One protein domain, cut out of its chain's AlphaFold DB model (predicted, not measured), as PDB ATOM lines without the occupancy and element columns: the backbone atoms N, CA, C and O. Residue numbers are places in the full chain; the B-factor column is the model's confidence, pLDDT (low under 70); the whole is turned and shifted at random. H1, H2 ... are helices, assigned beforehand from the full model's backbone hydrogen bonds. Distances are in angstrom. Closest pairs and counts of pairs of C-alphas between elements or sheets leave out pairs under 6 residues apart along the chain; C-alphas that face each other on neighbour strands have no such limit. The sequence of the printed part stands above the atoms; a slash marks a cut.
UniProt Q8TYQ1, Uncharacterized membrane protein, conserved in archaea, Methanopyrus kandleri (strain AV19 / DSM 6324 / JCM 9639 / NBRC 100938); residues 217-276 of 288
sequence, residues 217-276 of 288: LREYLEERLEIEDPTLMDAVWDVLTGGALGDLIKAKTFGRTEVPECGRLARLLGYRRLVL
ATOM      1  N   LEU A 217      18.079 -46.009  42.915       82.69
ATOM      2  CA  LEU A 217      19.287 -45.173  42.924       82.69
ATOM      3  C   LEU A 217      20.181 -45.530  44.111       82.69
ATOM      4  O   LEU A 217      21.394 -45.538  43.964       82.69
ATOM      5  N   ARG A 218      19.597 -45.869  45.264       86.56
ATOM      6  CA  ARG A 218      20.359 -46.359  46.414       86.56
ATOM      7  C   ARG A 218      21.084 -47.664  46.074       86.56
ATOM      8  O   ARG A 218      22.292 -47.725  46.259       86.56
ATOM      9  N   GLU A 219      20.362 -48.628  45.505       86.56
ATOM     10  CA  GLU A 219      20.912 -49.901  45.014       86.56
ATOM     11  C   GLU A 219      22.052 -49.655  44.016       86.56
ATOM     12  O   GLU A 219      23.133 -50.212  44.150       86.56
ATOM     13  N   TYR A 220      21.873 -48.734  43.063       85.81
ATOM     14  CA  TYR A 220      22.937 -48.361  42.127       85.81
ATOM     15  C   TYR A 220      24.186 -47.785  42.821       85.81
ATOM     16  O   TYR A 220      25.308 -48.141  42.454       85.81
ATOM     17  N   LEU A 221      24.022 -46.896  43.806       86.25
ATOM     18  CA  LEU A 221      25.151 -46.307  44.535       86.25
ATOM     19  C   LEU A 221      25.916 -47.363  45.352       86.25
ATOM     20  O   LEU A 221      27.146 -47.321  45.377       86.25
ATOM     21  N   GLU A 222      25.203 -48.300  45.977       88.62
ATOM     22  CA  GLU A 222      25.785 -49.390  46.770       88.62
ATOM     23  C   GLU A 222      26.472 -50.427  45.868       88.62
ATOM     24  O   GLU A 222      27.646 -50.730  46.051       88.62
ATOM     25  N   GLU A 223      25.775 -50.931  44.848       87.12
ATOM     26  CA  GLU A 223      26.231 -52.078  44.054       87.12
ATOM     27  C   GLU A 223      27.187 -51.709  42.915       87.12
ATOM     28  O   GLU A 223      28.045 -52.507  42.541       87.12
ATOM     29  N   ARG A 224      27.024 -50.529  42.296       84.88
ATOM     30  CA  ARG A 224      27.810 -50.135  41.107       84.88
ATOM     31  C   ARG A 224      28.904 -49.135  41.411       84.88
ATOM     32  O   ARG A 224      29.932 -49.149  40.735       84.88
ATOM     33  N   LEU A 225      28.665 -48.242  42.367       83.56
ATOM     34  CA  LEU A 225      29.645 -47.237  42.777       83.56
ATOM     35  C   LEU A 225      30.362 -47.599  44.080       83.56
ATOM     36  O   LEU A 225      31.264 -46.859  44.467       83.56
ATOM     37  N   GLU A 226      29.992 -48.718  44.717       87.38
ATOM     38  CA  GLU A 226      30.604 -49.229  45.954       87.38
ATOM     39  C   GLU A 226      30.597 -48.195  47.094       87.38
ATOM     40  O   GLU A 226      31.455 -48.192  47.975       87.38
ATOM     41  N   ILE A 227      29.617 -47.283  47.088       86.44
ATOM     42  CA  ILE A 227      29.435 -46.314  48.166       86.44
ATOM     43  C   ILE A 227      28.660 -47.009  49.284       86.44
ATOM     44  O   ILE A 227      27.435 -47.076  49.247       86.44
ATOM     45  N   GLU A 228      29.378 -47.496  50.292       86.81
ATOM     46  CA  GLU A 228      28.770 -48.083  51.488       86.81
ATOM     47  C   GLU A 228      27.911 -47.057  52.243       86.81
ATOM     48  O   GLU A 228      28.362 -45.935  52.505       86.81
ATOM     49  N   ASP A 229      26.686 -47.443  52.612       86.94
ATOM     50  CA  ASP A 229      25.703 -46.579  53.285       86.94
ATOM     51  C   ASP A 229      25.586 -45.198  52.598       86.94
ATOM     52  O   ASP A 229      26.041 -44.167  53.123       86.94
ATOM     53  N   PRO A 230      25.069 -45.151  51.355       90.12
ATOM     54  CA  PRO A 230      24.919 -43.907  50.623       90.12
ATOM     55  C   PRO A 230      23.947 -42.986  51.361       90.12
ATOM     56  O   PRO A 230      23.002 -43.413  52.026       90.12
ATOM     57  N   THR A 231      24.161 -41.685  51.227       92.88
ATOM     58  CA  THR A 231      23.280 -40.668  51.803       92.88
ATOM     59  C   THR A 231      22.335 -40.107  50.745       92.88
ATOM     60  O   THR A 231      22.575 -40.221  49.543       92.88
ATOM     61  N   LEU A 232      21.268 -39.422  51.175       91.50
ATOM     62  CA  LEU A 232      20.409 -38.687  50.237       91.50
ATOM     63  C   LEU A 232      21.215 -37.658  49.428       91.50
ATOM     64  O   LEU A 232      20.929 -37.444  48.257       91.50
ATOM     65  N   MET A 233      22.242 -37.049  50.025       92.56
ATOM     66  CA  MET A 233      23.092 -36.100  49.313       92.56
ATOM     67  C   MET A 233      23.968 -36.771  48.256       92.56
ATOM     68  O   MET A 233      24.181 -36.173  47.206       92.56
ATOM     69  N   ASP A 234      24.412 -38.017  48.468       89.88
ATOM     70  CA  ASP A 234      25.067 -38.796  47.409       89.88
ATOM     71  C   ASP A 234      24.111 -38.960  46.208       89.88
ATOM     72  O   ASP A 234      24.507 -38.746  45.064       89.88
ATOM     73  N   ALA A 235      22.822 -39.218  46.453       90.25
ATOM     74  CA  ALA A 235      21.806 -39.263  45.399       90.25
ATOM     75  C   ALA A 235      21.555 -37.901  44.725       90.25
ATOM     76  O   ALA A 235      21.401 -37.846  43.508       90.25
ATOM     77  N   VAL A 236      21.546 -36.793  45.474       92.94
ATOM     78  CA  VAL A 236      21.411 -35.437  44.903       92.94
ATOM     79  C   VAL A 236      22.574 -35.125  43.965       92.94
ATOM     80  O   VAL A 236      22.352 -34.638  42.856       92.94
ATOM     81  N   TRP A 237      23.805 -35.447  44.365       90.94
ATOM     82  CA  TRP A 237      24.967 -35.264  43.499       90.94
ATOM     83  C   TRP A 237      24.950 -36.182  42.286       90.94
ATOM     84  O   TRP A 237      25.390 -35.752  41.223       90.94
ATOM     85  N   ASP A 238      24.425 -37.403  42.399       88.62
ATOM     86  CA  ASP A 238      24.214 -38.255  41.228       88.62
ATOM     87  C   ASP A 238      23.187 -37.648  40.265       88.62
ATOM     88  O   ASP A 238      23.434 -37.600  39.069       88.62
ATOM     89  N   VAL A 239      22.078 -37.097  40.761       89.38
ATOM     90  CA  VAL A 239      21.080 -36.443  39.902       89.38
ATOM     91  C   VAL A 239      21.630 -35.167  39.252       89.38
ATOM     92  O   VAL A 239      21.335 -34.907  38.091       89.38
ATOM     93  N   LEU A 240      22.445 -34.376  39.955       88.62
ATOM     94  CA  LEU A 240      23.025 -33.146  39.396       88.62
ATOM     95  C   LEU A 240      24.205 -33.403  38.458       88.62
ATOM     96  O   LEU A 240      24.361 -32.715  37.459       88.62
ATOM     97  N   THR A 241      25.080 -34.340  38.810       84.56
ATOM     98  CA  THR A 241      26.394 -34.507  38.164       84.56
ATOM     99  C   THR A 241      26.589 -35.893  37.565       84.56
ATOM    100  O   THR A 241      27.696 -36.241  37.153       84.56
ATOM    101  N   GLY A 242      25.562 -36.733  37.576       72.38
ATOM    102  CA  GLY A 242      25.591 -38.029  36.923       72.38
ATOM    103  C   GLY A 242      25.539 -37.898  35.404       72.38
ATOM    104  O   GLY A 242      25.259 -36.840  34.837       72.38
ATOM    105  N   GLY A 243      25.827 -39.006  34.728       74.88
ATOM    106  CA  GLY A 243      25.868 -39.059  33.271       74.88
ATOM    107  C   GLY A 243      27.198 -38.592  32.674       74.88
ATOM    108  O   GLY A 243      28.133 -38.200  33.369       74.88
ATOM    109  N   ALA A 244      27.280 -38.664  31.343       69.06
ATOM    110  CA  ALA A 244      28.541 -38.537  30.611       69.06
ATOM    111  C   ALA A 244      29.247 -37.186  30.817       69.06
ATOM    112  O   ALA A 244      30.462 -37.154  30.995       69.06
ATOM    113  N   LEU A 245      28.501 -36.075  30.824       71.44
ATOM    114  CA  LEU A 245      29.099 -34.746  30.979       71.44
ATOM    115  C   LEU A 245      29.620 -34.517  32.400       71.44
ATOM    116  O   LEU A 245      30.735 -34.033  32.578       71.44
ATOM    117  N   GLY A 246      28.829 -34.871  33.410       76.50
ATOM    118  CA  GLY A 246      29.231 -34.687  34.796       76.50
ATOM    119  C   GLY A 246      30.409 -35.586  35.176       76.50
ATOM    120  O   GLY A 246      31.348 -35.114  35.817       76.50
ATOM    121  N   ASP A 247      30.437 -36.837  34.708       78.12
ATOM    122  CA  ASP A 247      31.589 -37.725  34.905       78.12
ATOM    123  C   ASP A 247      32.843 -37.220  34.169       78.12
ATOM    124  O   ASP A 247      33.935 -37.302  34.727       78.12
ATOM    125  N   LEU A 248      32.708 -36.597  32.991       78.19
ATOM    126  CA  LEU A 248      33.825 -35.943  32.295       78.19
ATOM    127  C   LEU A 248      34.371 -34.743  33.082       78.19
ATOM    128  O   LEU A 248      35.587 -34.584  33.215       78.19
ATOM    129  N   ILE A 249      33.493 -33.908  33.646       80.56
ATOM    130  CA  ILE A 249      33.901 -32.785  34.503       80.56
ATOM    131  C   ILE A 249      34.619 -33.308  35.752       80.56
ATOM    132  O   ILE A 249      35.673 -32.782  36.115       80.56
ATOM    133  N   LYS A 250      34.104 -34.369  36.383       83.25
ATOM    134  CA  LYS A 250      34.737 -35.008  37.548       83.25
ATOM    135  C   LYS A 250      36.078 -35.640  37.190       83.25
ATOM    136  O   LYS A 250      37.032 -35.482  37.946       83.25
ATOM    137  N   ALA A 251      36.194 -36.257  36.017       82.94
ATOM    138  CA  ALA A 251      37.454 -36.790  35.511       82.94
ATOM    139  C   ALA A 251      38.512 -35.700  35.329       82.94
ATOM    140  O   ALA A 251      39.650 -35.878  35.751       82.94
ATOM    141  N   LYS A 252      38.124 -34.543  34.783       84.38
ATOM    142  CA  LYS A 252      39.034 -33.407  34.596       84.38
ATOM    143  C   LYS A 252      39.393 -32.692  35.904       84.38
ATOM    144  O   LYS A 252      40.491 -32.160  36.016       84.38
ATOM    145  N   THR A 253      38.468 -32.641  36.862       85.00
ATOM    146  CA  THR A 253      38.617 -31.829  38.084       85.00
ATOM    147  C   THR A 253      39.200 -32.619  39.255       85.00
ATOM    148  O   THR A 253      40.033 -32.098  39.988       85.00
ATOM    149  N   PHE A 254      38.766 -33.868  39.442       84.94
ATOM    150  CA  PHE A 254      39.134 -34.704  40.592       84.94
ATOM    151  C   PHE A 254      39.921 -35.954  40.198       84.94
ATOM    152  O   PHE A 254      40.795 -36.371  40.953       84.94
ATOM    153  N   GLY A 255      39.601 -36.570  39.054       78.88
ATOM    154  CA  GLY A 255      40.316 -37.748  38.552       78.88
ATOM    155  C   GLY A 255      40.170 -39.016  39.408       78.88
ATOM    156  O   GLY A 255      40.994 -39.915  39.284       78.88
ATOM    157  N   ARG A 256      39.168 -39.105  40.299       77.31
ATOM    158  CA  ARG A 256      39.041 -40.209  41.269       77.31
ATOM    159  C   ARG A 256      38.094 -41.311  40.804       77.31
ATOM    160  O   ARG A 256      36.919 -41.060  40.552       77.31
ATOM    161  N   THR A 257      38.590 -42.544  40.774       78.38
ATOM    162  CA  THR A 257      37.821 -43.765  40.461       78.38
ATOM    163  C   THR A 257      37.479 -44.603  41.695       78.38
ATOM    164  O   THR A 257      36.701 -45.552  41.600       78.38
ATOM    165  N   GLU A 258      38.055 -44.256  42.845       83.56
ATOM    166  CA  GLU A 258      37.862 -44.929  44.130       83.56
ATOM    167  C   GLU A 258      37.098 -44.034  45.106       83.56
ATOM    168  O   GLU A 258      37.188 -42.800  45.047       83.56
ATOM    169  N   VAL A 259      36.329 -44.660  46.002       82.44
ATOM    170  CA  VAL A 259      35.519 -43.955  46.999       82.44
ATOM    171  C   VAL A 259      36.453 -43.224  47.966       82.44
ATOM    172  O   VAL A 259      37.293 -43.858  48.601       82.44
ATOM    173  N   PRO A 260      36.336 -41.893  48.111       85.06
ATOM    174  CA  PRO A 260      37.234 -41.147  48.977       85.06
ATOM    175  C   PRO A 260      36.943 -41.439  50.452       85.06
ATOM    176  O   PRO A 260      35.801 -41.314  50.912       85.06
ATOM    177  N   GLU A 261      37.995 -41.701  51.223       85.06
ATOM    178  CA  GLU A 261      37.910 -41.631  52.678       85.06
ATOM    179  C   GLU A 261      37.565 -40.200  53.098       85.06
ATOM    180  O   GLU A 261      38.240 -39.232  52.734       85.06
ATOM    181  N   CYS A 262      36.464 -40.040  53.831       86.75
ATOM    182  CA  CYS A 262      36.004 -38.726  54.247       86.75
ATOM    183  C   CYS A 262      35.279 -38.746  55.601       86.75
ATOM    184  O   CYS A 262      34.623 -39.716  56.004       86.75
ATOM    185  N   GLY A 263      35.412 -37.631  56.325       88.81
ATOM    186  CA  GLY A 263      34.785 -37.431  57.630       88.81
ATOM    187  C   GLY A 263      33.254 -37.436  57.566       88.81
ATOM    188  O   GLY A 263      32.644 -37.356  56.499       88.81
ATOM    189  N   ARG A 264      32.606 -37.496  58.735       89.50
ATOM    190  CA  ARG A 264      31.139 -37.621  58.851       89.50
ATOM    191  C   ARG A 264      30.374 -36.503  58.135       89.50
ATOM    192  O   ARG A 264      29.379 -36.776  57.475       89.50
ATOM    193  N   LEU A 265      30.858 -35.264  58.238       88.06
ATOM    194  CA  LEU A 265      30.235 -34.107  57.590       88.06
ATOM    195  C   LEU A 265      30.320 -34.197  56.060       88.06
ATOM    196  O   LEU A 265      29.324 -33.995  55.377       88.06
ATOM    197  N   ALA A 266      31.487 -34.560  55.526       87.44
ATOM    198  CA  ALA A 266      31.684 -34.733  54.088       87.44
ATOM    199  C   ALA A 266      30.822 -35.878  53.528       87.44
ATOM    200  O   ALA A 266      30.237 -35.733  52.456       87.44
ATOM    201  N   ARG A 267      30.670 -36.977  54.283       87.81
ATOM    202  CA  ARG A 267      29.726 -38.053  53.944       87.81
ATOM    203  C   ARG A 267      28.284 -37.565  53.910       87.81
ATOM    204  O   ARG A 267      27.588 -37.827  52.940       87.81
ATOM    205  N   LEU A 268      27.853 -36.816  54.925       88.81
ATOM    206  CA  LEU A 268      26.490 -36.285  55.003       88.81
ATOM    207  C   LEU A 268      26.175 -35.295  53.873       88.81
ATOM    208  O   LEU A 268      25.044 -35.250  53.403       88.81
ATOM    209  N   LEU A 269      27.176 -34.544  53.411       90.31
ATOM    210  CA  LEU A 269      27.071 -33.650  52.257       90.31
ATOM    211  C   LEU A 269      27.199 -34.372  50.907       90.31
ATOM    212  O   LEU A 269      27.143 -33.711  49.875       90.31
ATOM    213  N   GLY A 270      27.365 -35.697  50.887       88.44
ATOM    214  CA  GLY A 270      27.456 -36.494  49.663       88.44
ATOM    215  C   GLY A 270      28.750 -36.293  48.865       88.44
ATOM    216  O   GLY A 270      28.781 -36.493  47.650       88.44
ATOM    217  N   TYR A 271      29.836 -35.879  49.531       89.12
ATOM    218  CA  TYR A 271      31.129 -35.617  48.887       89.12
ATOM    219  C   TYR A 271      31.658 -36.829  48.107       89.12
ATOM    220  O   TYR A 271      32.297 -36.661  47.069       89.12
ATOM    221  N   ARG A 272      31.353 -38.048  48.574       89.06
ATOM    222  CA  ARG A 272      31.767 -39.299  47.925       89.06
ATOM    223  C   ARG A 272      31.280 -39.347  46.484       89.06
ATOM    224  O   ARG A 272      32.098 -39.523  45.586       89.06
ATOM    225  N   ARG A 273      29.986 -39.108  46.237       87.38
ATOM    226  CA  ARG A 273      29.463 -39.116  44.865       87.38
ATOM    227  C   ARG A 273      29.932 -37.926  44.025       87.38
ATOM    228  O   ARG A 273      30.138 -38.094  42.822       87.38
ATOM    229  N   LEU A 274      30.115 -36.756  44.641       86.06
ATOM    230  CA  LEU A 274      30.544 -35.536  43.948       86.06
ATOM    231  C   LEU A 274      31.908 -35.688  43.260       86.06
ATOM    232  O   LEU A 274      32.110 -35.119  42.192       86.06
ATOM    233  N   VAL A 275      32.843 -36.433  43.853       85.56
ATOM    234  CA  VAL A 275      34.204 -36.573  43.299       85.56
ATOM    235  C   VAL A 275      34.434 -37.880  42.547       85.56
ATOM    236  O   VAL A 275      35.374 -37.965  41.761       85.56
ATOM    237  N   LEU A 276      33.591 -38.887  42.779       83.62
ATOM    238  CA  LEU A 276      33.732 -40.209  42.181       83.62
ATOM    239  C   LEU A 276      33.299 -40.210  40.708       83.62
ATOM    240  O   LEU A 276      32.184 -39.804  40.365       83.62
TER     241      LEU A 276
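What this domain is: This is residues 217 to 276 of the 288 residues of the protein "Uncharacterized membrane protein, conserved in archaea" of Methanopyrus kandleri (strain AV19 / DSM 6324 / JCM 9639 / NBRC 100938) (UniProt Q8TYQ1). Short helices are gathered round H2 and H5, which pack together in the middle, with H5 nearest the mean of the C-alphas. H3 lies at the end of this pair where H2 ends, H4 at the other end where H2 begins, and H1 to one side; residues 254 to 263 pass from H3 to H4. The printed part has 60 residues, with five named helices in the order H1 to H5 and no named strand, and its class is all helix. It is compact and rounded, with a radius of gyration of the C-alphas of 10.4 A and spans of 26 by 22 by 17 A.

Where its parts are: H1, residues 217 to 223, begins with C-alpha 217 at (19.287, -45.173, 42.924). H2, residues 232 to 241, is 14.1 A long from first to last C-alpha. H3, residues 243 to 253, is the longest at 15.4 A. H4 is residues 264 to 268. H5, residues 271 to 275, ends with C-alpha 275 at (34.204, -36.573, 43.299).

How they stand to each other: H1 and H2 only just touch, with 3 pairs of C-alphas within 8 A, and are about perpendicular at 82 degrees; their closest C-alphas are Leu 217 and Ala 235, 6.9 A apart. H2 touches H5, closest at the C-alphas of Asp 234 and Arg 273, 5.1 A. H3 is close to H5 but not clearly touching, with C-alphas of Lys 250 and Val 275 closest at 6.0 A. H4 is close to H2 but not clearly touching, with C-alphas of Met 233 and Leu 268 closest at 6.6 A. H3 and H4 are apart. In H1, H2, H3, H4 and H5 every O i to N i+4 pair is within hydrogen-bond range.

The domain as a whole: The C-alphas of Ala 244 and Arg 264 are the two farthest apart, at 28.4 A. The printed part has no cut and no long link. The mean pLDDT of the printed part is 85.2, and residue 244 is under 70.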